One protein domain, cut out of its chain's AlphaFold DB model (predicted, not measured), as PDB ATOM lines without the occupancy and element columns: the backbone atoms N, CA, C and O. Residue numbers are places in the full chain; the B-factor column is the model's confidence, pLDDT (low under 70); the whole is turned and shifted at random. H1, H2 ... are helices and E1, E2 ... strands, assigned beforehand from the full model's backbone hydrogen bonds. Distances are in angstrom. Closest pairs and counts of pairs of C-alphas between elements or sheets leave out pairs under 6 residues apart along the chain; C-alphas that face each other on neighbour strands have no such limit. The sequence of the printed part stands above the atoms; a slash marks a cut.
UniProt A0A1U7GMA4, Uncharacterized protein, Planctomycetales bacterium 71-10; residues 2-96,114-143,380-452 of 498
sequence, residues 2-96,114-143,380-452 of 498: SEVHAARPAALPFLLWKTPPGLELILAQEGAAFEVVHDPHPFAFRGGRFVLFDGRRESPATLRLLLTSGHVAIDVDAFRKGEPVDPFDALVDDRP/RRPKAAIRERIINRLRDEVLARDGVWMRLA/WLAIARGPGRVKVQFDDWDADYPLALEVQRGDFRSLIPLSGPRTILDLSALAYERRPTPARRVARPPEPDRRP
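What this domain is: This is residues 2 to 96, 114 to 143 and 380 to 452 of the 498 residues of an uncharacterized protein of Planctomycetales bacterium 71-10 (UniProt A0A1U7GMA4). A small parallel sheet, E2, E1, E3, E4, has H1 over one face, and H1 and H5 bridge from it to a second body of two small antiparallel sheets, E5, E8, E9 and E6, E7, E10. Two long end stretches, residues 2 to 13 and 427 to 452, make the length, and residues 438 to 443 stick out. The printed part has 198 residues, with five named helices and ten named strands in the order E1 H1 E2 E3 H2 E4 H3 H4 H5 E5 E6 E7 E8 E9 E10; the class is mixed, with 91 residues, under half, in named elements. It is compact, with a radius of gyration of the C-alphas of 18.4 A, yet elongated, spanning 72 by 41 by 31 A.

How they stand to each other: E1, residues 14 to 17, H1, 21 to 30, and E2, 34 to 37, form a strand-helix-strand unit, two parallel neighbour strands with a helix between, its crossover right-handed; N 35 and O 14 are 2.8 A apart, within hydrogen-bond range. H1 is on the sheet at a height of 10.1 A. E3, residues 50 to 53, is parallel to E1, with N 15 and O 50 at 2.9 A. E3, H2, residues 60 to 64, and E4, 72 to 75, form another such right-handed unit, with N 51 and O 72 at 2.9 A. H4, residues 87 to 92, touches H1, about perpendicular at 82 degrees, closest at the C-alphas of Gly 22 and Phe 88, 4.4 A. H3, residues 76 to 80, is close to H4 but not clearly touching. H5, residues 117 to 133, touches H4 with residues 117 to 121 alone, closest at the C-alphas of Leu 91 and Lys 117, 5.5 A, a steep tilt of 51 degrees, opposite ways. H5 only grazes the sheet of E5, 139 to 142, E8, 404 to 409, and E9, 412 to 417; N 141 and O 406 are 3.0 A apart, N 407 and O 414 2.9 A. E6, 380 to 384, and E7, 389 to 394, are a hairpin, with N 383 and O 391 at 2.8 A; E7 and E10, 422 to 426, have N 392 and O 423 at 2.8 A. H1, H2 and H5 have every O i to N i+4 pair within range; H3 has 0 of 1, with 2 of 2 O i to N i+3 pairs, and H4 1 of 2.

Where its parts are: C-alpha 14 of E1 is at (-29.726, -15.105, 15.950), and C-alpha 426 of E10 at (-13.046, -20.930, 4.348). H5 is 23.9 A long, E9 16.9 A and H1 14.4 A.

The domain as a whole: The C-alphas of Ser 2 and Pro 452, the two farthest apart, are 73.8 A apart. Residues 97 to 113 and 144 to 379 are not printed; the gaps between C-alphas are 4.9 A and 13.1 A. Of the links printed whole, E2 to E3 is long. Residues 2 to 9 and 438 to 440 have pLDDT under 70.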
ATOM      1  N   SER A   2     -32.026 -43.423   2.745       39.34
ATOM      2  CA  SER A   2     -31.562 -42.061   2.498       39.34
ATOM      3  C   SER A   2     -31.608 -41.345   3.845       39.34
ATOM      4  O   SER A   2     -32.692 -41.098   4.370       39.34
ATOM      5  N   GLU A   3     -30.445 -41.067   4.437       37.47
ATOM      6  CA  GLU A   3     -30.348 -39.946   5.362       37.47
ATOM      7  C   GLU A   3     -30.757 -38.722   4.547       37.47
ATOM      8  O   GLU A   3     -29.979 -38.167   3.772       37.47
ATOM      9  N   VAL A   4     -32.027 -38.344   4.654       40.75
ATOM     10  CA  VAL A   4     -32.453 -36.993   4.332       40.75
ATOM     11  C   VAL A   4     -31.617 -36.132   5.265       40.75
ATOM     12  O   VAL A   4     -31.908 -36.056   6.456       40.75
ATOM     13  N   HIS A   5     -30.507 -35.591   4.756       45.66
ATOM     14  CA  HIS A   5     -29.703 -34.599   5.449       45.66
ATOM     15  C   HIS A   5     -30.651 -33.460   5.807       45.66
ATOM     16  O   HIS A   5     -30.918 -32.585   4.984       45.66
ATOM     17  N   ALA A   6     -31.208 -33.514   7.018       51.38
ATOM     18  CA  ALA A   6     -31.965 -32.423   7.584       51.38
ATOM     19  C   ALA A   6     -31.073 -31.194   7.437       51.38
ATOM     20  O   ALA A   6     -29.950 -31.168   7.953       51.38
ATOM     21  N   ALA A   7     -31.525 -30.245   6.617       58.78
ATOM     22  CA  ALA A   7     -30.762 -29.055   6.306       58.78
ATOM     23  C   ALA A   7     -30.377 -28.400   7.636       58.78
ATOM     24  O   ALA A   7     -31.250 -28.001   8.406       58.78
ATOM     25  N   ARG A   8     -29.074 -28.366   7.943       69.88
ATOM     26  CA  ARG A   8     -28.592 -27.708   9.159       69.88
ATOM     27  C   ARG A   8     -29.045 -26.243   9.097       69.88
ATOM     28  O   ARG A   8     -28.817 -25.620   8.055       69.88
ATOM     29  N   PRO A   9     -29.667 -25.698  10.160       69.19
ATOM     30  CA  PRO A   9     -30.051 -24.292  10.192       69.19
ATOM     31  C   PRO A   9     -28.855 -23.385   9.895       69.19
ATOM     32  O   PRO A   9     -27.701 -23.754  10.154       69.19
ATOM     33  N   ALA A  10     -29.122 -22.197   9.351       79.12
ATOM     34  CA  ALA A  10     -28.077 -21.206   9.133       79.12
ATOM     35  C   ALA A  10     -27.390 -20.870  10.471       79.12
ATOM     36  O   ALA A  10     -28.028 -20.831  11.519       79.12
ATOM     37  N   ALA A  11     -26.076 -20.650  10.455       85.81
ATOM     38  CA  ALA A  11     -25.324 -20.272  11.647       85.81
ATOM     39  C   ALA A  11     -25.791 -18.921  12.217       85.81
ATOM     40  O   ALA A  11     -25.760 -18.737  13.429       85.81
ATOM     41  N   LEU A  12     -26.248 -18.019  11.344       93.38
ATOM     42  CA  LEU A  12     -26.894 -16.744  11.655       93.38
ATOM     43  C   LEU A  12     -28.040 -16.513  10.657       93.38
ATOM     44  O   LEU A  12     -27.916 -17.001   9.525       93.38
ATOM     45  N   PRO A  13     -29.092 -15.749  11.010       96.88
ATOM     46  CA  PRO A  13     -29.231 -14.863  12.180       96.88
ATOM     47  C   PRO A  13     -29.393 -15.551  13.548       96.88
ATOM     48  O   PRO A  13     -29.731 -16.731  13.636       96.88
ATOM     49  N   PHE A  14     -29.174 -14.793  14.627       98.38
ATOM     50  CA  PHE A  14     -29.726 -15.105  15.950       98.38
ATOM     51  C   PHE A  14     -31.243 -14.916  15.937       98.38
ATOM     52  O   PHE A  14     -31.728 -13.869  15.523       98.38
ATOM     53  N   LEU A  15     -31.993 -15.888  16.439       98.31
ATOM     54  CA  LEU A  15     -33.444 -15.782  16.564       98.31
ATOM     55  C   LEU A  15     -33.797 -15.311  17.970       98.31
ATOM     56  O   LEU A  15     -33.475 -15.990  18.944       98.31
ATOM     57  N   LEU A  16     -34.435 -14.153  18.089       98.50
ATOM     58  CA  LEU A  16     -34.791 -13.549  19.369       98.50
ATOM     59  C   LEU A  16     -36.235 -13.903  19.731       98.50
ATOM     60  O   LEU A  16     -37.170 -13.484  19.050       98.50
ATOM     61  N   TRP A  17     -36.428 -14.658  20.814       98.38
ATOM     62  CA  TRP A  17     -37.744 -15.065  21.312       98.38
ATOM     63  C   TRP A  17     -38.022 -14.464  22.689       98.38
ATOM     64  O   TRP A  17     -37.391 -14.829  23.683       98.38
ATOM     65  N   LYS A  18     -38.993 -13.543  22.762       97.62
ATOM     66  CA  LYS A  18     -39.411 -12.867  24.008       97.62
ATOM     67  C   LYS A  18     -38.258 -12.194  24.778       97.62
ATOM     68  O   LYS A  18     -38.329 -12.036  25.995       97.62
ATOM     69  N   THR A  19     -37.212 -11.755  24.088       98.38
ATOM     70  CA  THR A  19     -36.016 -11.144  24.686       98.38
ATOM     71  C   THR A  19     -36.259  -9.708  25.175       98.38
ATOM     72  O   THR A  19     -37.218  -9.055  24.752       98.38
ATOM     73  N   PRO A  20     -35.418  -9.178  26.082       98.12
ATOM     74  CA  PRO A  20     -35.474  -7.770  26.468       98.12
ATOM     75  C   PRO A  20     -34.938  -6.849  25.349       98.12
ATOM     76  O   PRO A  20     -34.020  -7.250  24.629       98.12
ATOM     77  N   PRO A  21     -35.431  -5.598  25.233       98.31
ATOM     78  CA  PRO A  21     -35.006  -4.659  24.183       98.31
ATOM     79  C   PRO A  21     -33.517  -4.296  24.267       98.31
ATOM     80  O   PRO A  21     -32.878  -4.046  23.250       98.31
ATOM     81  N   GLY A  22     -32.922  -4.341  25.466       98.62
ATOM     82  CA  GLY A  22     -31.485  -4.129  25.637       98.62
ATOM     83  C   GLY A  22     -30.618  -5.142  24.880       98.62
ATOM     84  O   GLY A  22     -29.525  -4.784  24.459       98.62
ATOM     85  N   LEU A  23     -31.093  -6.379  24.669       98.75
ATOM     86  CA  LEU A  23     -30.369  -7.378  23.872       98.75
ATOM     87  C   LEU A  23     -30.417  -7.043  22.376       98.75
ATOM     88  O   LEU A  23     -29.400  -7.126  21.693       98.75
ATOM     89  N   GLU A  24     -31.592  -6.661  21.882       98.56
ATOM     90  CA  GLU A  24     -31.778  -6.242  20.491       98.56
ATOM     91  C   GLU A  24     -30.901  -5.027  20.165       98.56
ATOM     92  O   GLU A  24     -30.159  -5.046  19.182       98.56
ATOM     93  N   LEU A  25     -30.894  -4.030  21.059       98.62
ATOM     94  CA  LEU A  25     -30.060  -2.836  20.952       98.62
ATOM     95  C   LEU A  25     -28.584  -3.194  20.742       98.62
ATOM     96  O   LEU A  25     -27.954  -2.703  19.805       98.62
ATOM     97  N   ILE A  26     -28.024  -4.070  21.582       98.62
ATOM     98  CA  ILE A  26     -26.595  -4.386  21.504       98.62
ATOM     99  C   ILE A  26     -26.237  -5.279  20.320       98.62
ATOM    100  O   ILE A  26     -25.152  -5.126  19.767       98.62
ATOM    101  N   LEU A  27     -27.119  -6.186  19.893       98.69
ATOM    102  CA  LEU A  27     -26.879  -6.988  18.690       98.69
ATOM    103  C   LEU A  27     -26.869  -6.105  17.438       98.69
ATOM    104  O   LEU A  27     -25.992  -6.269  16.586       98.69
ATOM    105  N   ALA A  28     -27.776  -5.122  17.374       98.38
ATOM    106  CA  ALA A  28     -27.799  -4.113  16.320       98.38
ATOM    107  C   ALA A  28     -26.535  -3.237  16.336       98.38
ATOM    108  O   ALA A  28     -25.907  -3.055  15.292       98.38
ATOM    109  N   GLN A  29     -26.100  -2.759  17.512       97.88
ATOM    110  CA  GLN A  29     -24.836  -2.022  17.647       97.88
ATOM    111  C   GLN A  29     -23.656  -2.839  17.105       97.88
ATOM    112  O   GLN A  29     -22.881  -2.374  16.267       97.88
ATOM    113  N   GLU A  30     -23.549  -4.096  17.536       97.81
ATOM    114  CA  GLU A  30     -22.488  -5.004  17.111       97.81
ATOM    115  C   GLU A  30     -22.575  -5.369  15.627       97.81
ATOM    116  O   GLU A  30     -21.563  -5.759  15.058       97.81
ATOM    117  N   GLY A  31     -23.722  -5.189  14.962       98.00
ATOM    118  CA  GLY A  31     -23.945  -5.613  13.574       98.00
ATOM    119  C   GLY A  31     -23.943  -7.130  13.416       98.00
ATOM    120  O   GLY A  31     -23.562  -7.647  12.361       98.00
ATOM    121  N   ALA A  32     -24.315  -7.845  14.476       97.94
ATOM    122  CA  ALA A  32     -24.611  -9.264  14.402       97.94
ATOM    123  C   ALA A  32     -25.955  -9.447  13.686       97.94
ATOM    124  O   ALA A  32     -26.903  -8.715  13.955       97.94
ATOM    125  N   ALA A  33     -26.058 -10.422  12.783       98.00
ATOM    126  CA  ALA A  33     -27.340 -10.745  12.162       98.00
ATOM    127  C   ALA A  33     -28.301 -11.332  13.207       98.00
ATOM    128  O   ALA A  33     -27.962 -12.312  13.876       98.00
ATOM    129  N   PHE A  34     -29.499 -10.763  13.324       98.12
ATOM    130  CA  PHE A  34     -30.565 -11.275  14.181       98.12
ATOM    131  C   PHE A  34     -31.950 -11.051  13.556       98.12
ATOM    132  O   PHE A  34     -32.113 -10.219  12.666       98.12
ATOM    133  N   GLU A  35     -32.939 -11.797  14.039       97.56
ATOM    134  CA  GLU A  35     -34.349 -11.690  13.667       97.56
ATOM    135  C   GLU A  35     -35.216 -11.849  14.922       97.56
ATOM    136  O   GLU A  35     -34.995 -12.760  15.723       97.56
ATOM    137  N   VAL A  36     -36.196 -10.962  15.112       97.56
ATOM    138  CA  VAL A  36     -37.161 -11.065  16.216       97.56
ATOM    139  C   VAL A  36     -38.316 -11.963  15.789       97.56
ATOM    140  O   VAL A  36     -39.023 -11.672  14.827       97.56
ATOM    141  N   VAL A  37     -38.521 -13.055  16.521       97.69
ATOM    142  CA  VAL A  37     -39.583 -14.024  16.243       97.69
ATOM    143  C   VAL A  37     -40.816 -13.668  17.070       97.69
ATOM    144  O   VAL A  37     -40.766 -13.641  18.300       97.69
ATOM    145  N   HIS A  38     -41.935 -13.411  16.392       95.88
ATOM    146  CA  HIS A  38     -43.215 -13.078  17.033       95.88
ATOM    147  C   HIS A  38     -44.232 -14.226  17.000       95.88
ATOM    148  O   HIS A  38     -45.084 -14.310  17.884       95.88
ATOM    149  N   ASP A  39     -44.141 -15.113  16.008       95.19
ATOM    150  CA  ASP A  39     -45.070 -16.228  15.826       95.19
ATOM    151  C   ASP A  39     -44.603 -17.463  16.628       95.19
ATOM    152  O   ASP A  39     -43.494 -17.954  16.388       95.19
ATOM    153  N   PRO A  40     -45.414 -18.003  17.564       93.31
ATOM    154  CA  PRO A  40     -45.115 -19.233  18.302       93.31
ATOM    155  C   PRO A  40     -45.255 -20.504  17.438       93.31
ATOM    156  O   PRO A  40     -45.716 -21.538  17.922       93.31
ATOM    157  N   HIS A  41     -44.863 -20.458  16.164       93.75
ATOM    158  CA  HIS A  41     -44.921 -21.594  15.251       93.75
ATOM    159  C   HIS A  41     -43.510 -22.129  14.945       93.75
ATOM    160  O   HIS A  41     -42.633 -21.348  14.574       93.75
ATOM    161  N   PRO A  42     -43.266 -23.458  14.950       90.50
ATOM    162  CA  PRO A  42     -41.954 -24.038  14.613       90.50
ATOM    163  C   PRO A  42     -41.356 -23.626  13.253       90.50
ATOM    164  O   PRO A  42     -40.152 -23.754  13.030       90.50
ATOM    165  N   PHE A  43     -42.181 -23.137  12.321       89.88
ATOM    166  CA  PHE A  43     -41.723 -22.657  11.010       89.88
ATOM    167  C   PHE A  43     -41.026 -21.296  11.118       89.88
ATOM    168  O   PHE A  43     -40.108 -21.041  10.341       89.88
ATOM    169  N   ALA A  44     -41.401 -20.474  12.102       92.12
ATOM    170  CA  ALA A  44     -40.823 -19.156  12.338       92.12
ATOM    171  C   ALA A  44     -39.368 -19.225  12.840       92.12
ATOM    172  O   ALA A  44     -38.628 -18.258  12.733       92.12
ATOM    173  N   PHE A  45     -38.919 -20.391  13.323       91.75
ATOM    174  CA  PHE A  45     -37.557 -20.591  13.831       91.75
ATOM    175  C   PHE A  45     -36.572 -21.128  12.783       91.75
ATOM    176  O   PHE A  45     -35.439 -21.458  13.106       91.75
ATOM    177  N   ARG A  46     -36.965 -21.254  11.513       87.94
ATOM    178  CA  ARG A  46     -36.109 -21.885  10.488       87.94
ATOM    179  C   ARG A  46     -34.954 -21.008  10.003       87.94
ATOM    180  O   ARG A  46     -34.053 -21.526   9.343       87.94
ATOM    181  N   GLY A  47     -34.988 -19.712  10.311       88.69
ATOM    182  CA  GLY A  47     -34.008 -18.734   9.840       88.69
ATOM    183  C   GLY A  47     -32.610 -18.916  10.430       88.69
ATOM    184  O   GLY A  47     -31.634 -18.584   9.766       88.69
ATOM    185  N   GLY A  48     -32.479 -19.497  11.628       94.19
ATOM    186  CA  GLY A  48     -31.217 -19.509  12.367       94.19
ATOM    187  C   GLY A  48     -31.052 -20.682  13.330       94.19
ATOM    188  O   GLY A  48     -32.008 -21.297  13.789       94.19
ATOM    189  N   ARG A  49     -29.795 -21.012  13.640       95.56
ATOM    190  CA  ARG A  49     -29.418 -22.092  14.563       95.56
ATOM    191  C   ARG A  49     -29.585 -21.688  16.021       95.56
ATOM    192  O   ARG A  49     -30.026 -22.504  16.826       95.56
ATOM    193  N   PHE A  50     -29.175 -20.475  16.375       97.69
ATOM    194  CA  PHE A  50     -29.131 -20.020  17.761       97.69
ATOM    195  C   PHE A  50     -30.395 -19.239  18.105       97.69
ATOM    196  O   PHE A  50     -30.688 -18.227  17.470       97.69
ATOM    197  N   VAL A  51     -31.118 -19.702  19.123       98.31
ATOM    198  CA  VAL A  51     -32.342 -19.074  19.624       98.31
ATOM    199  C   VAL A  51     -32.053 -18.466  20.985       98.31
ATOM    200  O   VAL A  51     -31.817 -19.188  21.953       98.31
ATOM    201  N   LEU A  52     -32.045 -17.139  21.055       98.62
ATOM    202  CA  LEU A  52     -31.863 -16.397  22.295       98.62
ATOM    203  C   LEU A  52     -33.239 -16.160  22.917       98.62
ATOM    204  O   LEU A  52     -34.142 -15.658  22.248       98.62
ATOM    205  N   PHE A  53     -33.406 -16.508  24.189       98.62
ATOM    206  CA  PHE A  53     -34.664 -16.308  24.909       98.62
ATOM    207  C   PHE A  53     -34.415 -15.857  26.344       98.62
ATOM    208  O   PHE A  53     -33.341 -16.090  26.890       98.62
ATOM    209  N   ASP A  54     -35.405 -15.207  26.952       98.38
ATOM    210  CA  ASP A  54     -35.342 -14.767  28.348       98.38
ATOM    211  C   ASP A  54     -36.097 -15.746  29.260       98.38
ATOM    212  O   ASP A  54     -37.331 -15.789  29.238       98.38
ATOM    213  N   GLY A  55     -35.366 -16.504  30.086       97.81
ATOM    214  CA  GLY A  55     -35.913 -17.484  31.029       97.81
ATOM    215  C   GLY A  55     -36.910 -16.920  32.049       97.81
ATOM    216  O   GLY A  55     -37.713 -17.669  32.604       97.81
ATOM    217  N   ARG A  56     -36.941 -15.594  32.260       97.50
ATOM    218  CA  ARG A  56     -37.966 -14.932  33.094       97.50
ATOM    219  C   ARG A  56     -39.330 -14.835  32.418       97.50
ATOM    220  O   ARG A  56     -40.336 -14.648  33.098       97.50
ATOM    221  N   ARG A  57     -39.362 -14.881  31.084       97.25
ATOM    222  CA  ARG A  57     -40.560 -14.666  30.255       97.25
ATOM    223  C   ARG A  57     -41.039 -15.937  29.570       97.25
ATOM    224  O   ARG A  57     -42.202 -16.009  29.175       97.25
ATOM    225  N   GLU A  58     -40.154 -16.912  29.396       97.06
ATOM    226  CA  GLU A  58     -40.470 -18.185  28.766       97.06
ATOM    227  C   GLU A  58     -39.725 -19.331  29.436       97.06
ATOM    228  O   GLU A  58     -38.530 -19.235  29.709       97.06
ATOM    229  N   SER A  59     -40.416 -20.451  29.643       96.88
ATOM    230  CA  SER A  59     -39.763 -21.631  30.197       96.88
ATOM    231  C   SER A  59     -38.986 -22.388  29.109       96.88
ATOM    232  O   SER A  59     -39.472 -22.521  27.978       96.88
ATOM    233  N   PRO A  60     -37.832 -23.001  29.434       96.75
ATOM    234  CA  PRO A  60     -37.121 -23.860  28.490       96.75
ATOM    235  C   PRO A  60     -37.978 -25.018  27.958       96.75
ATOM    236  O   PRO A  60     -37.772 -25.474  26.837       96.75
ATOM    237  N   ALA A  61     -38.939 -25.508  28.752       96.81
ATOM    238  CA  ALA A  61     -39.843 -26.581  28.347       96.81
ATOM    239  C   ALA A  61     -40.813 -26.118  27.253       96.81
ATOM    240  O   ALA A  61     -40.949 -26.807  26.245       96.81
ATOM    241  N   THR A  62     -41.417 -24.938  27.414       96.19
ATOM    242  CA  THR A  62     -42.293 -24.338  26.399       96.19
ATOM    243  C   THR A  62     -41.525 -24.080  25.111       96.19
ATOM    244  O   THR A  62     -41.975 -24.463  24.036       96.19
ATOM    245  N   LEU A  63     -40.334 -23.477  25.215       96.81
ATOM    246  CA  LEU A  63     -39.519 -23.163  24.047       96.81
ATOM    247  C   LEU A  63     -39.141 -24.429  23.271       96.81
ATOM    248  O   LEU A  63     -39.227 -24.434  22.049       96.81
ATOM    249  N   ARG A  64     -38.785 -25.528  23.949       96.00
ATOM    250  CA  ARG A  64     -38.443 -26.802  23.287       96.00
ATOM    251  C   ARG A  64     -39.547 -27.335  22.376       96.00
ATOM    252  O   ARG A  64     -39.216 -27.987  21.396       96.00
ATOM    253  N   LEU A  65     -40.820 -27.044  22.654       95.81
ATOM    254  CA  LEU A  65     -41.939 -27.442  21.787       95.81
ATOM    255  C   LEU A  65     -41.935 -26.701  20.438       95.81
ATOM    256  O   LEU A  65     -42.515 -27.186  19.470       95.81
ATOM    257  N   LEU A  66     -41.272 -25.544  20.368       95.81
ATOM    258  CA  LEU A  66     -41.145 -24.718  19.166       95.81
ATOM    259  C   LEU A  66     -39.880 -25.031  18.358       95.81
ATOM    260  O   LEU A  66     -39.749 -24.595  17.214       95.81
ATOM    261  N   LEU A  67     -38.926 -25.759  18.945       95.50
ATOM    262  CA  LEU A  67     -37.596 -25.956  18.378       95.50
ATOM    263  C   LEU A  67     -37.413 -27.354  17.782       95.50
ATOM    264  O   LEU A  67     -37.983 -28.340  18.236       95.50
ATOM    265  N   THR A  68     -36.553 -27.444  16.767       92.81
ATOM    266  CA  THR A  68     -36.076 -28.719  16.219       92.81
ATOM    267  C   THR A  68     -34.745 -29.106  16.867       92.81
ATOM    268  O   THR A  68     -34.099 -28.284  17.519       92.81
ATOM    269  N   SER A  69     -34.275 -30.334  16.631       90.88
ATOM    270  CA  SER A  69     -32.959 -30.798  17.101       90.88
ATOM    271  C   SER A  69     -31.771 -30.028  16.510       90.88
ATOM    272  O   SER A  69     -30.661 -30.134  17.026       90.88
ATOM    273  N   GLY A  70     -31.982 -29.255  15.439       91.00
ATOM    274  CA  GLY A  70     -30.956 -28.392  14.855       91.00
ATOM    275  C   GLY A  70     -30.754 -27.071  15.599       91.00
ATOM    276  O   GLY A  70     -29.745 -26.407  15.364       91.00
ATOM    277  N   HIS A  71     -31.690 -26.677  16.468       95.50
ATOM    278  CA  HIS A  71     -31.608 -25.413  17.193       95.50
ATOM    279  C   HIS A  71     -30.802 -25.534  18.483       95.50
ATOM    280  O   HIS A  71     -30.769 -26.566  19.151       95.50
ATOM    281  N   VAL A  72     -30.195 -24.415  18.860       96.69
ATOM    282  CA  VAL A  72     -29.448 -24.233  20.095       96.69
ATOM    283  C   VAL A  72     -30.082 -23.085  20.867       96.69
ATOM    284  O   VAL A  72     -29.946 -21.926  20.481       96.69
ATOM    285  N   ALA A  73     -30.776 -23.405  21.956       97.75
ATOM    286  CA  ALA A  73     -31.363 -22.402  22.834       97.75
ATOM    287  C   ALA A  73     -30.308 -21.838  23.803       97.75
ATOM    288  O   ALA A  73     -29.593 -22.604  24.454       97.75
ATOM    289  N   ILE A  74     -30.234 -20.511  23.913       98.25
ATOM    290  CA  ILE A  74     -29.389 -19.784  24.866       98.25
ATOM    291  C   ILE A  74     -30.305 -18.920  25.732       98.25
ATOM    292  O   ILE A  74     -30.971 -18.014  25.230       98.25
ATOM    293  N   ASP A  75     -30.334 -19.215  27.031       98.38
ATOM    294  CA  ASP A  75     -31.086 -18.433  28.011       98.38
ATOM    295  C   ASP A  75     -30.274 -17.205  28.430       98.38
ATOM    296  O   ASP A  75     -29.241 -17.322  29.097       98.38
ATOM    297  N   VAL A  76     -30.738 -16.021  28.044       98.38
ATOM    298  CA  VAL A  76     -30.050 -14.769  28.369       98.38
ATOM    299  C   VAL A  76     -30.277 -14.327  29.814       98.38
ATOM    300  O   VAL A  76     -29.566 -13.440  30.287       98.38
ATOM    301  N   ASP A  77     -31.189 -14.963  30.560       98.25
ATOM    302  CA  ASP A  77     -31.339 -14.707  31.996       98.25
ATOM    303  C   ASP A  77     -30.084 -15.091  32.782       98.25
ATOM    304  O   ASP A  77     -29.703 -14.408  33.738       98.25
ATOM    305  N   ALA A  78     -29.346 -16.095  32.301       97.75
ATOM    306  CA  ALA A  78     -28.056 -16.469  32.865       97.75
ATOM    307  C   ALA A  78     -27.059 -15.294  32.886       97.75
ATOM    308  O   ALA A  78     -26.213 -15.220  33.781       97.75
ATOM    309  N   PHE A  79     -27.177 -14.330  31.963       98.00
ATOM    310  CA  PHE A  79     -26.276 -13.173  31.890       98.00
ATOM    311  C   PHE A  79     -26.528 -12.133  32.978       98.00
ATOM    312  O   PHE A  79     -25.699 -11.245  33.167       98.00
ATOM    313  N   ARG A  80     -27.628 -12.256  33.727       98.00
ATOM    314  CA  ARG A  80     -27.942 -11.394  34.871       98.00
ATOM    315  C   ARG A  80     -27.294 -11.874  36.165       98.00
ATOM    316  O   ARG A  80     -27.219 -11.125  37.138       98.00
ATOM    317  N   LYS A  81     -26.826 -13.124  36.204       96.38
ATOM    318  CA  LYS A  81     -26.229 -13.711  37.403       96.38
ATOM    319  C   LYS A  81     -24.972 -12.935  37.808       96.38
ATOM    320  O   LYS A  81     -24.024 -12.824  37.036       96.38
ATOM    321  N   GLY A  82     -24.963 -12.439  39.044       94.31
ATOM    322  CA  GLY A  82     -23.848 -11.665  39.601       94.31
ATOM    323  C   GLY A  82     -23.810 -10.197  39.168       94.31
ATOM    324  O   GLY A  82     -22.890  -9.483  39.559       94.31
ATOM    325  N   GLU A  83     -24.790  -9.728  38.392       96.19
ATOM    326  CA  GLU A  83     -24.900  -8.317  38.028       96.19
ATOM    327  C   GLU A  83     -25.633  -7.535  39.136       96.19
ATOM    328  O   GLU A  83     -26.637  -8.011  39.669       96.19
ATOM    329  N   PRO A  84     -25.175  -6.321  39.496       94.81
ATOM    330  CA  PRO A  84     -25.801  -5.522  40.553       94.81
ATOM    331  C   PRO A  84     -27.166  -4.944  40.147       94.81
ATOM    332  O   PRO A  84     -27.941  -4.509  40.996       94.81
ATOM    333  N   VAL A  85     -27.432  -4.880  38.844       96.81
ATOM    334  CA  VAL A  85     -28.684  -4.438  38.228       96.81
ATOM    335  C   VAL A  85     -28.930  -5.289  36.991       96.81
ATOM    336  O   VAL A  85     -27.977  -5.841  36.443       96.81
ATOM    337  N   ASP A  86     -30.177  -5.367  36.526       98.38
ATOM    338  CA  ASP A  86     -30.474  -6.022  35.254       98.38
ATOM    339  C   ASP A  86     -29.695  -5.324  34.121       98.38
ATOM    340  O   ASP A  86     -29.914  -4.133  33.872       98.38
ATOM    341  N   PRO A  87     -28.739  -6.009  33.467       98.44
ATOM    342  CA  PRO A  87     -27.877  -5.374  32.486       98.44
ATOM    343  C   PRO A  87     -28.645  -4.992  31.215       98.44
ATOM    344  O   PRO A  87     -28.258  -4.033  30.554       98.44
ATOM    345  N   PHE A  88     -29.751  -5.672  30.895       98.56
ATOM    346  CA  PHE A  88     -30.569  -5.332  29.730       98.56
ATOM    347  C   PHE A  88     -31.416  -4.087  29.978       98.56
ATOM    348  O   PHE A  88     -31.488  -3.228  29.102       98.56
ATOM    349  N   ASP A  89     -31.969  -3.935  31.183       98.44
ATOM    350  CA  ASP A  89     -32.655  -2.696  31.574       98.44
ATOM    351  C   ASP A  89     -31.663  -1.529  31.664       98.44
ATOM    352  O   ASP A  89     -31.979  -0.402  31.295       98.44
ATOM    353  N   ALA A  90     -30.431  -1.786  32.116       98.25
ATOM    354  CA  ALA A  90     -29.389  -0.768  32.190       98.25
ATOM    355  C   ALA A  90     -28.941  -0.246  30.809       98.25
ATOM    356  O   ALA A  90     -28.525   0.908  30.710       98.25
ATOM    357  N   LEU A  91     -29.029  -1.065  29.755       98.50
ATOM    358  CA  LEU A  91     -28.718  -0.663  28.376       98.50
ATOM    359  C   LEU A  91     -29.768   0.294  27.794       98.50
ATOM    360  O   LEU A  91     -29.416   1.200  27.038       98.50
ATOM    361  N   VAL A  92     -31.033   0.148  28.198       98.25
ATOM    362  CA  VAL A  92     -32.137   1.034  27.785       98.25
ATOM    363  C   VAL A  92     -32.443   2.146  28.798       98.25
ATOM    364  O   VAL A  92     -33.331   2.951  28.559       98.25
ATOM    365  N   ASP A  93     -31.701   2.228  29.908       98.00
ATOM    366  CA  ASP A  93     -31.819   3.307  30.898       98.00
ATOM    367  C   ASP A  93     -31.442   4.649  30.253       98.00
ATOM    368  O   ASP A  93     -30.345   4.807  29.709       98.00
ATOM    369  N   ASP A  94     -32.348   5.612  30.313       96.50
ATOM    370  CA  ASP A  94     -32.207   6.948  29.736       96.50
ATOM    371  C   ASP A  94     -31.923   8.028  30.790       96.50
ATOM    372  O   ASP A  94     -31.810   9.217  30.486       96.50
ATOM    373  N   ARG A  95     -31.796   7.631  32.061       96.88
ATOM    374  CA  ARG A  95     -31.643   8.585  33.154       96.88
ATOM    375  C   ARG A  95     -30.209   9.099  33.215       96.88
ATOM    376  O   ARG A  95     -29.263   8.306  33.171       96.88
ATOM    377  N   PRO A  96     -30.021  10.401  33.467       96.25
ATOM    378  CA  PRO A  96     -28.706  10.945  33.749       96.25
ATOM    379  C   PRO A  96     -28.297  10.709  35.209       96.25
ATOM    380  O   PRO A  96     -29.131  10.549  36.107       96.25
ATOM    381  N   ARG A 114     -26.487   7.476  33.331       97.56
ATOM    382  CA  ARG A 114     -26.360   6.783  34.623       97.56
ATOM    383  C   ARG A 114     -25.584   5.472  34.529       97.56
ATOM    384  O   ARG A 114     -25.034   5.001  35.526       97.56
ATOM    385  N   ARG A 115     -25.614   4.826  33.365       97.19
ATOM    386  CA  ARG A 115     -25.064   3.488  33.151       97.19
ATOM    387  C   ARG A 115     -23.917   3.553  32.143       97.19
ATOM    388  O   ARG A 115     -24.091   4.174  31.098       97.19
ATOM    389  N   PRO A 116     -22.781   2.877  32.401       96.44
ATOM    390  CA  PRO A 116     -21.695   2.769  31.432       96.44
ATOM    391  C   PRO A 116     -22.062   1.743  30.349       96.44
ATOM    392  O   PRO A 116     -21.618   0.593  30.392       96.44
ATOM    393  N   LYS A 117     -22.928   2.143  29.408       97.69
ATOM    394  CA  LYS A 117     -23.542   1.249  28.410       97.69
ATOM    395  C   LYS A 117     -22.513   0.475  27.586       97.69
ATOM    396  O   LYS A 117     -22.663  -0.737  27.473       97.69
ATOM    397  N   ALA A 118     -21.416   1.115  27.172       95.94
ATOM    398  CA  ALA A 118     -20.311   0.455  26.469       95.94
ATOM    399  C   ALA A 118     -19.759  -0.757  27.240       95.94
ATOM    400  O   ALA A 118     -19.712  -1.871  26.724       95.94
ATOM    401  N   ALA A 119     -19.427  -0.576  28.523       95.25
ATOM    402  CA  ALA A 119     -18.874  -1.644  29.358       95.25
ATOM    403  C   ALA A 119     -19.891  -2.762  29.650       95.25
ATOM    404  O   ALA A 119     -19.520  -3.928  29.814       95.25
ATOM    405  N   ILE A 120     -21.182  -2.421  29.746       97.56
ATOM    406  CA  ILE A 120     -22.262  -3.403  29.911       97.56
ATOM    407  C   ILE A 120     -22.431  -4.217  28.623       97.56
ATOM    408  O   ILE A 120     -22.452  -5.448  28.692       97.56
ATOM    409  N   ARG A 121     -22.476  -3.549  27.461       97.88
ATOM    410  CA  ARG A 121     -22.529  -4.198  26.148       97.88
ATOM    411  C   ARG A 121     -21.367  -5.159  25.974       97.88
ATOM    412  O   ARG A 121     -21.601  -6.335  25.718       97.88
ATOM    413  N   GLU A 122     -20.134  -4.675  26.116       95.25
ATOM    414  CA  GLU A 122     -18.924  -5.476  25.905       95.25
ATOM    415  C   GLU A 122     -18.961  -6.765  26.728       95.25
ATOM    416  O   GLU A 122     -18.697  -7.849  26.206       95.25
ATOM    417  N   ARG A 123     -19.360  -6.667  28.001       95.94
ATOM    418  CA  ARG A 123     -19.489  -7.825  28.887       95.94
ATOM    419  C   ARG A 123     -20.547  -8.817  28.399       95.94
ATOM    420  O   ARG A 123     -20.258 -10.011  28.356       95.94
ATOM    421  N   ILE A 124     -21.745  -8.350  28.039       97.94
ATOM    422  CA  ILE A 124     -22.813  -9.235  27.548       97.94
ATOM    423  C   ILE A 124     -22.413  -9.889  26.223       97.94
ATOM    424  O   ILE A 124     -22.564 -11.098  26.076       97.94
ATOM    425  N   ILE A 125     -21.873  -9.120  25.277       97.06
ATOM    426  CA  ILE A 125     -21.470  -9.625  23.962       97.06
ATOM    427  C   ILE A 125     -20.334 -10.639  24.085       97.06
ATOM    428  O   ILE A 125     -20.357 -11.654  23.394       97.06
ATOM    429  N   ASN A 126     -19.375 -10.424  24.990       95.31
ATOM    430  CA  ASN A 126     -18.332 -11.411  25.262       95.31
ATOM    431  C   ASN A 126     -18.927 -12.712  25.822       95.31
ATOM    432  O   ASN A 126     -18.637 -13.774  25.285       95.31
ATOM    433  N   ARG A 127     -19.835 -12.637  26.809       96.38
ATOM    434  CA  ARG A 127     -20.524 -13.831  27.334       96.38
ATOM    435  C   ARG A 127     -21.319 -14.558  26.251       96.38
ATOM    436  O   ARG A 127     -21.214 -15.771  26.124       96.38
ATOM    437  N   LEU A 128     -22.087 -13.828  25.443       97.56
ATOM    438  CA  LEU A 128     -22.857 -14.418  24.350       97.56
ATOM    439  C   LEU A 128     -21.944 -15.091  23.320       97.56
ATOM    440  O   LEU A 128     -22.239 -16.191  22.857       97.56
ATOM    441  N   ARG A 129     -20.820 -14.457  22.984       95.75
ATOM    442  CA  ARG A 129     -19.813 -15.037  22.098       95.75
ATOM    443  C   ARG A 129     -19.257 -16.340  22.663       95.75
ATOM    444  O   ARG A 129     -19.187 -17.316  21.920       95.75
ATOM    445  N   ASP A 130     -18.906 -16.366  23.943       94.88
ATOM    446  CA  ASP A 130     -18.391 -17.565  24.607       94.88
ATOM    447  C   ASP A 130     -19.429 -18.698  24.579       94.88
ATOM    448  O   ASP A 130     -19.098 -19.825  24.215       94.88
ATOM    449  N   GLU A 131     -20.706 -18.396  24.843       96.50
ATOM    450  CA  GLU A 131     -21.801 -19.372  24.758       96.50
ATOM    451  C   GLU A 131     -21.996 -19.925  23.332       96.50
ATOM    452  O   GLU A 131     -22.270 -21.117  23.157       96.50
ATOM    453  N   VAL A 132     -21.846 -19.083  22.305       95.31
ATOM    454  CA  VAL A 132     -21.914 -19.499  20.895       95.31
ATOM    455  C   VAL A 132     -20.730 -20.396  20.537       95.31
ATOM    456  O   VAL A 132     -20.926 -21.457  19.940       95.31
ATOM    457  N   LEU A 133     -19.510 -20.008  20.916       92.06
ATOM    458  CA  LEU A 133     -18.293 -20.778  20.636       92.06
ATOM    459  C   LEU A 133     -18.295 -22.130  21.360       92.06
ATOM    460  O   LEU A 133     -17.949 -23.140  20.753       92.06
ATOM    461  N   ALA A 134     -18.764 -22.178  22.611       94.38
ATOM    462  CA  ALA A 134     -18.882 -23.407  23.399       94.38
ATOM    463  C   ALA A 134     -19.856 -24.440  22.802       94.38
ATOM    464  O   ALA A 134     -19.897 -25.584  23.247       94.38
ATOM    465  N   ARG A 135     -20.661 -24.045  21.808       94.12
ATOM    466  CA  ARG A 135     -21.650 -24.897  21.130       94.12
ATOM    467  C   ARG A 135     -21.348 -25.043  19.641       94.12
ATOM    468  O   ARG A 135     -22.262 -25.128  18.817       94.12
ATOM    469  N   ASP A 136     -20.063 -25.039  19.290       89.56
ATOM    470  CA  ASP A 136     -19.561 -25.174  17.917       89.56
ATOM    471  C   ASP A 136     -20.160 -24.131  16.960       89.56
ATOM    472  O   ASP A 136     -20.494 -24.413  15.802       89.56
ATOM    473  N   GLY A 137     -20.406 -22.928  17.476       91.44
ATOM    474  CA  GLY A 137     -20.828 -21.769  16.708       91.44
ATOM    475  C   GLY A 137     -19.647 -20.963  16.182       91.44
ATOM    476  O   GLY A 137     -18.487 -21.210  16.502       91.44
ATOM    477  N   VAL A 138     -19.961 -19.955  15.372       90.31
ATOM    478  CA  VAL A 138     -18.994 -18.952  14.923       90.31
ATOM    479  C   VAL A 138     -19.600 -17.585  15.175       90.31
ATOM    480  O   VAL A 138     -20.764 -17.359  14.852       90.31
ATOM    481  N   TRP A 139     -18.809 -16.675  15.737       95.25
ATOM    482  CA  TRP A 139     -19.216 -15.288  15.902       95.25
ATOM    483  C   TRP A 139     -18.798 -14.479  14.679       95.25
ATOM    484  O   TRP A 139     -17.608 -14.386  14.363       95.25
ATOM    485  N   MET A 140     -19.784 -13.912  13.991       96.94
ATOM    486  CA  MET A 140     -19.586 -13.035  12.843       96.94
ATOM    487  C   MET A 140     -20.407 -11.766  13.032       96.94
ATOM    488  O   MET A 140     -21.543 -11.830  13.504       96.94
ATOM    489  N   ARG A 141     -19.847 -10.624  12.637       97.38
ATOM    490  CA  ARG A 141     -20.535  -9.331  12.660       97.38
ATOM    491  C   ARG A 141     -20.095  -8.444  11.503       97.38
ATOM    492  O   ARG A 141     -18.989  -8.611  10.995       97.38
ATOM    493  N   LEU A 142     -20.923  -7.482  11.110       98.06
ATOM    494  CA  LEU A 142     -20.486  -6.414  10.212       98.06
ATOM    495  C   LEU A 142     -19.511  -5.491  10.944       98.06
ATOM    496  O   LEU A 142     -19.763  -5.098  12.089       98.06
ATOM    497  N   ALA A 143     -18.416  -5.122  10.282       97.50
ATOM    498  CA  ALA A 143     -17.432  -4.203  10.836       97.50
ATOM    499  C   ALA A 143     -18.105  -2.879  11.258       97.50
ATOM    500  O   ALA A 143     -19.012  -2.415  10.565       97.50
ATOM    501  N   TRP A 380     -28.608  -9.821   6.487       96.88
ATOM    502  CA  TRP A 380     -27.677 -10.847   6.038       96.88
ATOM    503  C   TRP A 380     -27.752 -12.099   6.906       96.88
ATOM    504  O   TRP A 380     -28.243 -12.079   8.034       96.88
ATOM    505  N   LEU A 381     -27.244 -13.202   6.366       96.31
ATOM    506  CA  LEU A 381     -27.249 -14.514   6.999       96.31
ATOM    507  C   LEU A 381     -25.972 -15.292   6.672       96.31
ATOM    508  O   LEU A 381     -25.289 -15.032   5.676       96.31
ATOM    509  N   ALA A 382     -25.657 -16.276   7.513       96.19
ATOM    510  CA  ALA A 382     -24.465 -17.107   7.385       96.19
ATOM    511  C   ALA A 382     -24.855 -18.589   7.335       96.19
ATOM    512  O   ALA A 382     -25.318 -19.150   8.321       96.19
ATOM    513  N   ILE A 383     -24.652 -19.256   6.198       94.50
ATOM    514  CA  ILE A 383     -25.064 -20.650   5.967       94.50
ATOM    515  C   ILE A 383     -23.838 -21.560   5.973       94.50
ATOM    516  O   ILE A 383     -22.926 -21.377   5.166       94.50
ATOM    517  N   ALA A 384     -23.836 -22.597   6.811       91.00
ATOM    518  CA  ALA A 384     -22.802 -23.627   6.767       91.00
ATOM    519  C   ALA A 384     -22.856 -24.411   5.436       91.00
ATOM    520  O   ALA A 384     -23.918 -24.862   5.008       91.00
ATOM    521  N   ARG A 385     -21.707 -24.592   4.775       90.81
ATOM    522  CA  ARG A 385     -21.563 -25.306   3.485       90.81
ATOM    523  C   ARG A 385     -20.620 -26.510   3.569       90.81
ATOM    524  O   ARG A 385     -20.032 -26.911   2.571       90.81
ATOM    525  N   GLY A 386     -20.488 -27.078   4.762       85.44
ATOM    526  CA  GLY A 386     -19.564 -28.166   5.077       85.44
ATOM    527  C   GLY A 386     -18.595 -27.778   6.198       85.44
ATOM    528  O   GLY A 386     -18.720 -26.688   6.766       85.44
ATOM    529  N   PRO A 387     -17.642 -28.658   6.542       85.06
ATOM    530  CA  PRO A 387     -16.656 -28.392   7.585       85.06
ATOM    531  C   PRO A 387     -15.868 -27.109   7.293       85.06
ATOM    532  O   PRO A 387     -15.296 -26.961   6.217       85.06
ATOM    533  N   GLY A 388     -15.881 -26.161   8.234       86.81
ATOM    534  CA  GLY A 388     -15.107 -24.918   8.147       86.81
ATOM    535  C   GLY A 388     -15.535 -23.929   7.057       86.81
ATOM    536  O   GLY A 388     -14.930 -22.866   6.968       86.81
ATOM    537  N   ARG A 389     -16.570 -24.221   6.255       93.50
ATOM    538  CA  ARG A 389     -17.015 -23.352   5.155       93.50
ATOM    539  C   ARG A 389     -18.347 -22.693   5.454       93.50
ATOM    540  O   ARG A 389     -19.334 -23.369   5.751       93.50
ATOM    541  N   VAL A 390     -18.392 -21.375   5.305       94.75
ATOM    542  CA  VAL A 390     -19.593 -20.569   5.540       94.75
ATOM    543  C   VAL A 390     -19.863 -19.695   4.327       94.75
ATOM    544  O   VAL A 390     -18.977 -19.007   3.834       94.75
ATOM    545  N   LYS A 391     -21.101 -19.720   3.835       96.44
ATOM    546  CA  LYS A 391     -21.594 -18.778   2.833       96.44
ATOM    547  C   LYS A 391     -22.294 -17.631   3.547       96.44
ATOM    548  O   LYS A 391     -23.331 -17.852   4.167       96.44
ATOM    549  N   VAL A 392     -21.760 -16.431   3.401       97.31
ATOM    550  CA  VAL A 392     -22.410 -15.184   3.803       97.31
ATOM    551  C   VAL A 392     -23.260 -14.700   2.637       97.31
ATOM    552  O   VAL A 392     -22.825 -14.751   1.483       97.31
ATOM    553  N   GLN A 393     -24.494 -14.307   2.921       97.06
ATOM    554  CA  GLN A 393     -25.437 -13.827   1.921       97.06
ATOM    555  C   GLN A 393     -26.228 -12.650   2.480       97.06
ATOM    556  O   GLN A 393     -26.709 -12.723   3.606       97.06
ATOM    557  N   PHE A 394     -26.373 -11.610   1.669       97.19
ATOM    558  CA  PHE A 394     -27.233 -10.466   1.943       97.19
ATOM    559  C   PHE A 394     -28.573 -10.639   1.225       97.19
ATOM    560  O   PHE A 394     -28.623 -11.262   0.157       97.19
ATOM    561  N   ASP A 395     -29.637 -10.113   1.826       94.44
ATOM    562  CA  ASP A 395     -30.964 -10.072   1.198       94.44
ATOM    563  C   ASP A 395     -30.979  -9.060   0.051       94.44
ATOM    564  O   ASP A 395     -31.472  -9.358  -1.035       94.44
ATOM    565  N   ASP A 396     -30.367  -7.902   0.298       93.19
ATOM    566  CA  ASP A 396     -30.134  -6.842  -0.672       93.19
ATOM    567  C   ASP A 396     -28.676  -6.376  -0.585       93.19
ATOM    568  O   ASP A 396     -28.103  -6.296   0.508       93.19
ATOM    569  N   TRP A 397     -28.064  -6.125  -1.740       94.50
ATOM    570  CA  TRP A 397     -26.671  -5.704  -1.838       94.50
ATOM    571  C   TRP A 397     -26.562  -4.320  -2.441       94.50
ATOM    572  O   TRP A 397     -27.175  -3.997  -3.450       94.50
ATOM    573  N   ASP A 398     -25.671  -3.556  -1.844       92.88
ATOM    574  CA  ASP A 398     -25.449  -2.155  -2.112       92.88
ATOM    575  C   ASP A 398     -23.959  -1.902  -1.890       92.88
ATOM    576  O   ASP A 398     -23.369  -2.438  -0.947       92.88
ATOM    577  N   ALA A 399     -23.356  -1.146  -2.795       92.44
ATOM    578  CA  ALA A 399     -21.926  -0.891  -2.817       92.44
ATOM    579  C   ALA A 399     -21.570   0.544  -2.396       92.44
ATOM    580  O   ALA A 399     -20.411   0.925  -2.549       92.44
ATOM    581  N   ASP A 400     -22.524   1.316  -1.858       93.88
ATOM    582  CA  ASP A 400     -22.319   2.712  -1.444       93.88
ATOM    583  C   ASP A 400     -21.185   2.868  -0.421       93.88
ATOM    584  O   ASP A 400     -20.484   3.880  -0.415       93.88
ATOM    585  N   TYR A 401     -20.953   1.847   0.412       95.44
ATOM    586  CA  TYR A 401     -19.830   1.813   1.343       95.44
ATOM    587  C   TYR A 401     -19.018   0.513   1.256       95.44
ATOM    588  O   TYR A 401     -19.584  -0.573   1.083       95.44
ATOM    589  N   PRO A 402     -17.688   0.577   1.471       96.44
ATOM    590  CA  PRO A 402     -16.839  -0.606   1.520       96.44
ATOM    591  C   PRO A 402     -17.115  -1.399   2.804       96.44
ATOM    592  O   PRO A 402     -16.599  -1.106   3.884       96.44
ATOM    593  N   LEU A 403     -17.952  -2.427   2.690       97.06
ATOM    594  CA  LEU A 403     -18.343  -3.276   3.807       97.06
ATOM    595  C   LEU A 403     -17.292  -4.351   4.097       97.06
ATOM    596  O   LEU A 403     -16.706  -4.948   3.195       97.06
ATOM    597  N   ALA A 404     -17.106  -4.657   5.377       97.44
ATOM    598  CA  ALA A 404     -16.320  -5.796   5.823       97.44
ATOM    599  C   ALA A 404     -17.090  -6.639   6.842       97.44
ATOM    600  O   ALA A 404     -17.894  -6.134   7.629       97.44
ATOM    601  N   LEU A 405     -16.793  -7.935   6.843       97.62
ATOM    602  CA  LEU A 405     -17.216  -8.877   7.866       97.62
ATOM    603  C   LEU A 405     -16.070  -9.112   8.847       97.62
ATOM    604  O   LEU A 405     -14.947  -9.404   8.439       97.62
ATOM    605  N   GLU A 406     -16.362  -9.043  10.137       96.56
ATOM    606  CA  GLU A 406     -15.451  -9.485  11.185       96.56
ATOM    607  C   GLU A 406     -15.841 -10.896  11.640       96.56
ATOM    608  O   GLU A 406     -16.978 -11.142  12.050       96.56
ATOM    609  N   VAL A 407     -14.886 -11.824  11.584       95.69
ATOM    610  CA  VAL A 407     -15.020 -13.187  12.114       95.69
ATOM    611  C   VAL A 407     -14.135 -13.317  13.343       95.69
ATOM    612  O   VAL A 407     -12.926 -13.102  13.253       95.69
ATOM    613  N   GLN A 408     -14.709 -13.716  14.477       91.75
ATOM    614  CA  GLN A 408     -13.979 -13.811  15.741       91.75
ATOM    615  C   GLN A 408     -13.813 -15.257  16.228       91.75
ATOM    616  O   GLN A 408     -14.729 -16.076  16.131       91.75
ATOM    617  N   ARG A 409     -12.632 -15.553  16.786       86.69
ATOM    618  CA  ARG A 409     -12.272 -16.810  17.456       86.69
ATOM    619  C   ARG A 409     -11.433 -16.518  18.702       86.69
ATOM    620  O   ARG A 409     -10.251 -16.200  18.592       86.69
ATOM    621  N   GLY A 410     -12.047 -16.623  19.881       84.56
ATOM    622  CA  GLY A 410     -11.412 -16.213  21.138       84.56
ATOM    623  C   GLY A 410     -10.943 -14.755  21.071       84.56
ATOM    624  O   GLY A 410     -11.707 -13.873  20.668       84.56
ATOM    625  N   ASP A 411      -9.668 -14.527  21.387       86.12
ATOM    626  CA  ASP A 411      -9.012 -13.210  21.348       86.12
ATOM    627  C   ASP A 411      -8.581 -12.763  19.943       86.12
ATOM    628  O   ASP A 411      -7.982 -11.698  19.778       86.12
ATOM    629  N   PHE A 412      -8.844 -13.574  18.920       90.56
ATOM    630  CA  PHE A 412      -8.421 -13.300  17.557       90.56
ATOM    631  C   PHE A 412      -9.594 -12.919  16.664       90.56
ATOM    632  O   PHE A 412     -10.687 -13.477  16.770       90.56
ATOM    633  N   ARG A 413      -9.347 -12.012  15.718       92.25
ATOM    634  CA  ARG A 413     -10.316 -11.603  14.700       92.25
ATOM    635  C   ARG A 413      -9.715 -11.638  13.302       92.25
ATOM    636  O   ARG A 413      -8.509 -11.491  13.137       92.25
ATOM    637  N   SER A 414     -10.569 -11.794  12.305       94.94
ATOM    638  CA  SER A 414     -10.236 -11.620  10.894       94.94
ATOM    639  C   SER A 414     -11.221 -10.632  10.283       94.94
ATOM    640  O   SER A 414     -12.427 -10.782  10.482       94.94
ATOM    641  N   LEU A 415     -10.713  -9.617   9.582       95.38
ATOM    642  CA  LEU A 415     -11.515  -8.608   8.891       95.38
ATOM    643  C   LEU A 415     -11.485  -8.895   7.390       95.38
ATOM    644  O   LEU A 415     -10.415  -8.907   6.785       95.38
ATOM    645  N   ILE A 416     -12.652  -9.126   6.798       96.62
ATOM    646  CA  ILE A 416     -12.784  -9.634   5.433       96.62
ATOM    647  C   ILE A 416     -13.590  -8.620   4.619       96.62
ATOM    648  O   ILE A 416     -14.777  -8.452   4.907       96.62
ATOM    649  N   PRO A 417     -12.997  -7.940   3.621       97.00
ATOM    650  CA  PRO A 417     -13.757  -7.061   2.742       97.00
ATOM    651  C   PRO A 417     -14.765  -7.876   1.928       97.00
ATOM    652  O   PRO A 417     -14.464  -8.973   1.448       97.00
ATOM    653  N   LEU A 418     -15.969  -7.338   1.780       96.69
ATOM    654  CA  LEU A 418     -17.048  -7.940   1.011       96.69
ATOM    655  C   LEU A 418     -17.226  -7.159  -0.292       96.69
ATOM    656  O   LEU A 418     -17.326  -5.937  -0.276       96.69
ATOM    657  N   SER A 419     -17.273  -7.866  -1.420       93.12
ATOM    658  CA  SER A 419     -17.353  -7.265  -2.760       93.12
ATOM    659  C   SER A 419     -18.653  -7.576  -3.505       93.12
ATOM    660  O   SER A 419     -18.794  -7.219  -4.672       93.12
ATOM    661  N   GLY A 420     -19.605  -8.261  -2.868       95.81
ATOM    662  CA  GLY A 420     -20.858  -8.628  -3.514       95.81
ATOM    663  C   GLY A 420     -21.875  -9.282  -2.577       95.81
ATOM    664  O   GLY A 420     -21.562  -9.588  -1.425       95.81
ATOM    665  N   PRO A 421     -23.078  -9.598  -3.094       96.88
ATOM    666  CA  PRO A 421     -24.211 -10.109  -2.308       96.88
ATOM    667  C   PRO A 421     -23.952 -11.463  -1.640       96.88
ATOM    668  O   PRO A 421     -24.732 -11.917  -0.799       96.88
ATOM    669  N   ARG A 422     -22.915 -12.182  -2.082       97.25
ATOM    670  CA  ARG A 422     -22.590 -13.537  -1.644       97.25
ATOM    671  C   ARG A 422     -21.083 -13.695  -1.549       97.25
ATOM    672  O   ARG A 422     -20.371 -13.444  -2.516       97.25
ATOM    673  N   THR A 423     -20.622 -14.234  -0.429       96.62
ATOM    674  CA  THR A 423     -19.207 -14.539  -0.208       96.62
ATOM    675  C   THR A 423     -19.086 -15.909   0.440       96.62
ATOM    676  O   THR A 423     -19.822 -16.232   1.372       96.62
ATOM    677  N   ILE A 424     -18.183 -16.746  -0.069       96.12
ATOM    678  CA  ILE A 424     -17.864 -18.040   0.539       96.12
ATOM    679  C   ILE A 424     -16.555 -17.880   1.300       96.12
ATOM    680  O   ILE A 424     -15.551 -17.473   0.727       96.12
ATOM    681  N   LEU A 425     -16.587 -18.212   2.584       95.62
ATOM    682  CA  LEU A 425     -15.456 -18.128   3.492       95.62
ATOM    683  C   LEU A 425     -15.002 -19.533   3.864       95.62
ATOM    684  O   LEU A 425     -15.811 -20.349   4.317       95.62
ATOM    685  N   ASP A 426     -13.707 -19.795   3.711       94.75
ATOM    686  CA  ASP A 426     -13.046 -20.930   4.348       94.75
ATOM    687  C   ASP A 426     -12.410 -20.450   5.652       94.75
ATOM    688  O   ASP A 426     -11.377 -19.782   5.656       94.75
ATOM    689  N   LEU A 427     -13.051 -20.770   6.774       92.81
ATOM    690  CA  LEU A 427     -12.645 -20.284   8.087       92.81
ATOM    691  C   LEU A 427     -11.293 -20.852   8.541       92.81
ATOM    692  O   LEU A 427     -10.730 -20.361   9.519       92.81
ATOM    693  N   SER A 428     -10.792 -21.914   7.904       91.44
ATOM    694  CA  SER A 428      -9.460 -22.457   8.186       91.44
ATOM    695  C   SER A 428      -8.343 -21.681   7.484       91.44
ATOM    696  O   SER A 428      -7.211 -21.694   7.957       91.44
ATOM    697  N   ALA A 429      -8.672 -20.961   6.407       94.19
ATOM    698  CA  ALA A 429      -7.726 -20.194   5.601       94.19
ATOM    699  C   ALA A 429      -7.673 -18.699   5.967       94.19
ATOM    700  O   ALA A 429      -6.916 -17.942   5.363       94.19
ATOM    701  N   LEU A 430      -8.487 -18.248   6.927       94.56
ATOM    702  CA  LEU A 430      -8.517 -16.847   7.340       94.56
ATOM    703  C   LEU A 430      -7.260 -16.466   8.130       94.56
ATOM    704  O   LEU A 430      -6.842 -17.179   9.043       94.56
ATOM    705  N   ALA A 431      -6.707 -15.292   7.821       94.25
ATOM    706  CA  ALA A 431      -5.657 -14.674   8.618       94.25
ATOM    707  C   ALA A 431      -6.277 -14.002   9.848       94.25
ATOM    708  O   ALA A 431      -7.124 -13.112   9.728       94.25
ATOM    709  N   TYR A 432      -5.857 -14.448  11.027       93.25
ATOM    710  CA  TYR A 432      -6.348 -13.968  12.309       93.25
ATOM    711  C   TYR A 432      -5.307 -13.070  12.979       93.25
ATOM    712  O   TYR A 432      -4.160 -13.468  13.168       93.25
ATOM    713  N   GLU A 433      -5.722 -11.872  13.379       92.38
ATOM    714  CA  GLU A 433      -4.937 -10.969  14.216       92.38
ATOM    715  C   GLU A 433      -5.449 -11.000  15.655       92.38
ATOM    716  O   GLU A 433      -6.652 -11.111  15.906       92.38
ATOM    717  N   ARG A 434      -4.534 -10.900  16.621       89.75
ATOM    718  CA  ARG A 434      -4.915 -10.763  18.027       89.75
ATOM    719  C   ARG A 434      -5.528  -9.383  18.236       89.75
ATOM    720  O   ARG A 434      -4.933  -8.381  17.842       89.75
ATOM    721  N   ARG A 435      -6.693  -9.319  18.881       80.88
ATOM    722  CA  ARG A 435      -7.292  -8.043  19.262       80.88
ATOM    723  C   ARG A 435      -6.425  -7.397  20.353       80.88
ATOM    724  O   ARG A 435      -6.134  -8.060  21.351       80.88
ATOM    725  N   PRO A 436      -6.004  -6.133  20.193       74.12
ATOM    726  CA  PRO A 436      -5.338  -5.418  21.268       74.12
ATOM    727  C   PRO A 436      -6.311  -5.272  22.439       74.12
ATOM    728  O   PRO A 436      -7.400  -4.723  22.279       74.12
ATOM    729  N   THR A 437      -5.922  -5.763  23.611       71.25
ATOM    730  CA  THR A 437      -6.592  -5.417  24.865       71.25
ATOM    731  C   THR A 437      -5.741  -4.345  25.532       71.25
ATOM    732  O   THR A 437      -4.590  -4.638  25.874       71.25
ATOM    733  N   PRO A 438      -6.245  -3.111  25.710       64.94
ATOM    734  CA  PRO A 438      -5.485  -2.072  26.387       64.94
ATOM    735  C   PRO A 438      -5.107  -2.546  27.793       64.94
ATOM    736  O   PRO A 438      -5.972  -2.956  28.566       64.94
ATOM    737  N   ALA A 439      -3.822  -2.471  28.147       60.03
ATOM    738  CA  ALA A 439      -3.364  -2.826  29.493       60.03
ATOM    739  C   ALA A 439      -3.972  -1.906  30.570       60.03
ATOM    740  O   ALA A 439      -4.117  -2.298  31.728       60.03
ATOM    741  N   ARG A 440      -4.345  -0.675  30.192       66.69
ATOM    742  CA  ARG A 440      -5.019   0.306  31.046       66.69
ATOM    743  C   ARG A 440      -5.939   1.190  30.204       66.69
ATOM    744  O   ARG A 440      -5.478   1.771  29.231       66.69
ATOM    745  N   ARG A 441      -7.198   1.339  30.637       82.00
ATOM    746  CA  ARG A 441      -8.119   2.360  30.116       82.00
ATOM    747  C   ARG A 441      -7.879   3.711  30.819       82.00
ATOM    748  O   ARG A 441      -7.950   3.788  32.056       82.00
ATOM    749  N   VAL A 442      -7.533   4.730  30.038       83.31
ATOM    750  CA  VAL A 442      -7.574   6.178  30.315       83.31
ATOM    751  C   VAL A 442      -9.030   6.628  30.426       83.31
ATOM    752  O   VAL A 442      -9.399   7.232  31.433       83.31
ATOM    753  N   ALA A 443      -9.879   6.256  29.462       81.75
ATOM    754  CA  ALA A 443     -11.316   6.511  29.503       81.75
ATOM    755  C   ALA A 443     -12.001   5.542  30.482       81.75
ATOM    756  O   ALA A 443     -12.398   4.425  30.141       81.75
ATOM    757  N   ARG A 444     -12.103   5.951  31.750       88.31
ATOM    758  CA  ARG A 444     -12.803   5.184  32.787       88.31
ATOM    759  C   ARG A 444     -14.238   5.678  32.948       88.31
ATOM    760  O   ARG A 444     -14.470   6.889  32.889       88.31
ATOM    761  N   PRO A 445     -15.195   4.773  33.225       91.19
ATOM    762  CA  PRO A 445     -16.505   5.187  33.696       91.19
ATOM    763  C   PRO A 445     -16.367   6.122  34.909       91.19
ATOM    764  O   PRO A 445     -15.575   5.813  35.804       91.19
ATOM    765  N   PRO A 446     -17.118   7.233  34.957       94.75
ATOM    766  CA  PRO A 446     -17.128   8.108  36.117       94.75
ATOM    767  C   PRO A 446     -17.676   7.424  37.358       94.75
ATOM    768  O   PRO A 446     -18.482   6.488  37.292       94.75
ATOM    769  N   GLU A 447     -17.341   8.011  38.499       96.19
ATOM    770  CA  GLU A 447     -18.007   7.711  39.755       96.19
ATOM    771  C   GLU A 447     -19.260   8.585  39.934       96.19
ATOM    772  O   GLU A 447     -19.261   9.756  39.543       96.19
ATOM    773  N   PRO A 448     -20.346   8.062  40.535       95.44
ATOM    774  CA  PRO A 448     -21.500   8.883  40.879       95.44
ATOM    775  C   PRO A 448     -21.143   9.958  41.915       95.44
ATOM    776  O   PRO A 448     -20.681   9.643  43.013       95.44
ATOM    777  N   ASP A 449     -21.456  11.220  41.622       93.94
ATOM    778  CA  ASP A 449     -21.324  12.323  42.578       93.94
ATOM    779  C   ASP A 449     -22.389  12.191  43.677       93.94
ATOM    780  O   ASP A 449     -23.572  12.482  43.468       93.94
ATOM    781  N   ARG A 450     -21.971  11.755  44.868       92.12
ATOM    782  CA  ARG A 450     -22.874  11.477  46.000       92.12
ATOM    783  C   ARG A 450     -23.316  12.722  46.769       92.12
ATOM    784  O   ARG A 450     -24.058  12.600  47.743       92.12
ATOM    785  N   ARG A 451     -22.876  13.922  46.380       89.12
ATOM    786  CA  ARG A 451     -23.250  15.148  47.095       89.12
ATOM    787  C   ARG A 451     -24.742  15.440  46.907       89.12
ATOM    788  O   ARG A 451     -25.199  15.495  45.758       89.12
ATOM    789  N   PRO A 452     -25.498  15.697  47.990       86.12
ATOM    790  CA  PRO A 452     -26.923  15.975  47.887       86.12
ATOM    791  C   PRO A 452     -27.166  17.204  47.009       86.12
ATOM    792  O   PRO A 452     -26.391  18.165  47.020       86.12
TER     793      PRO A 452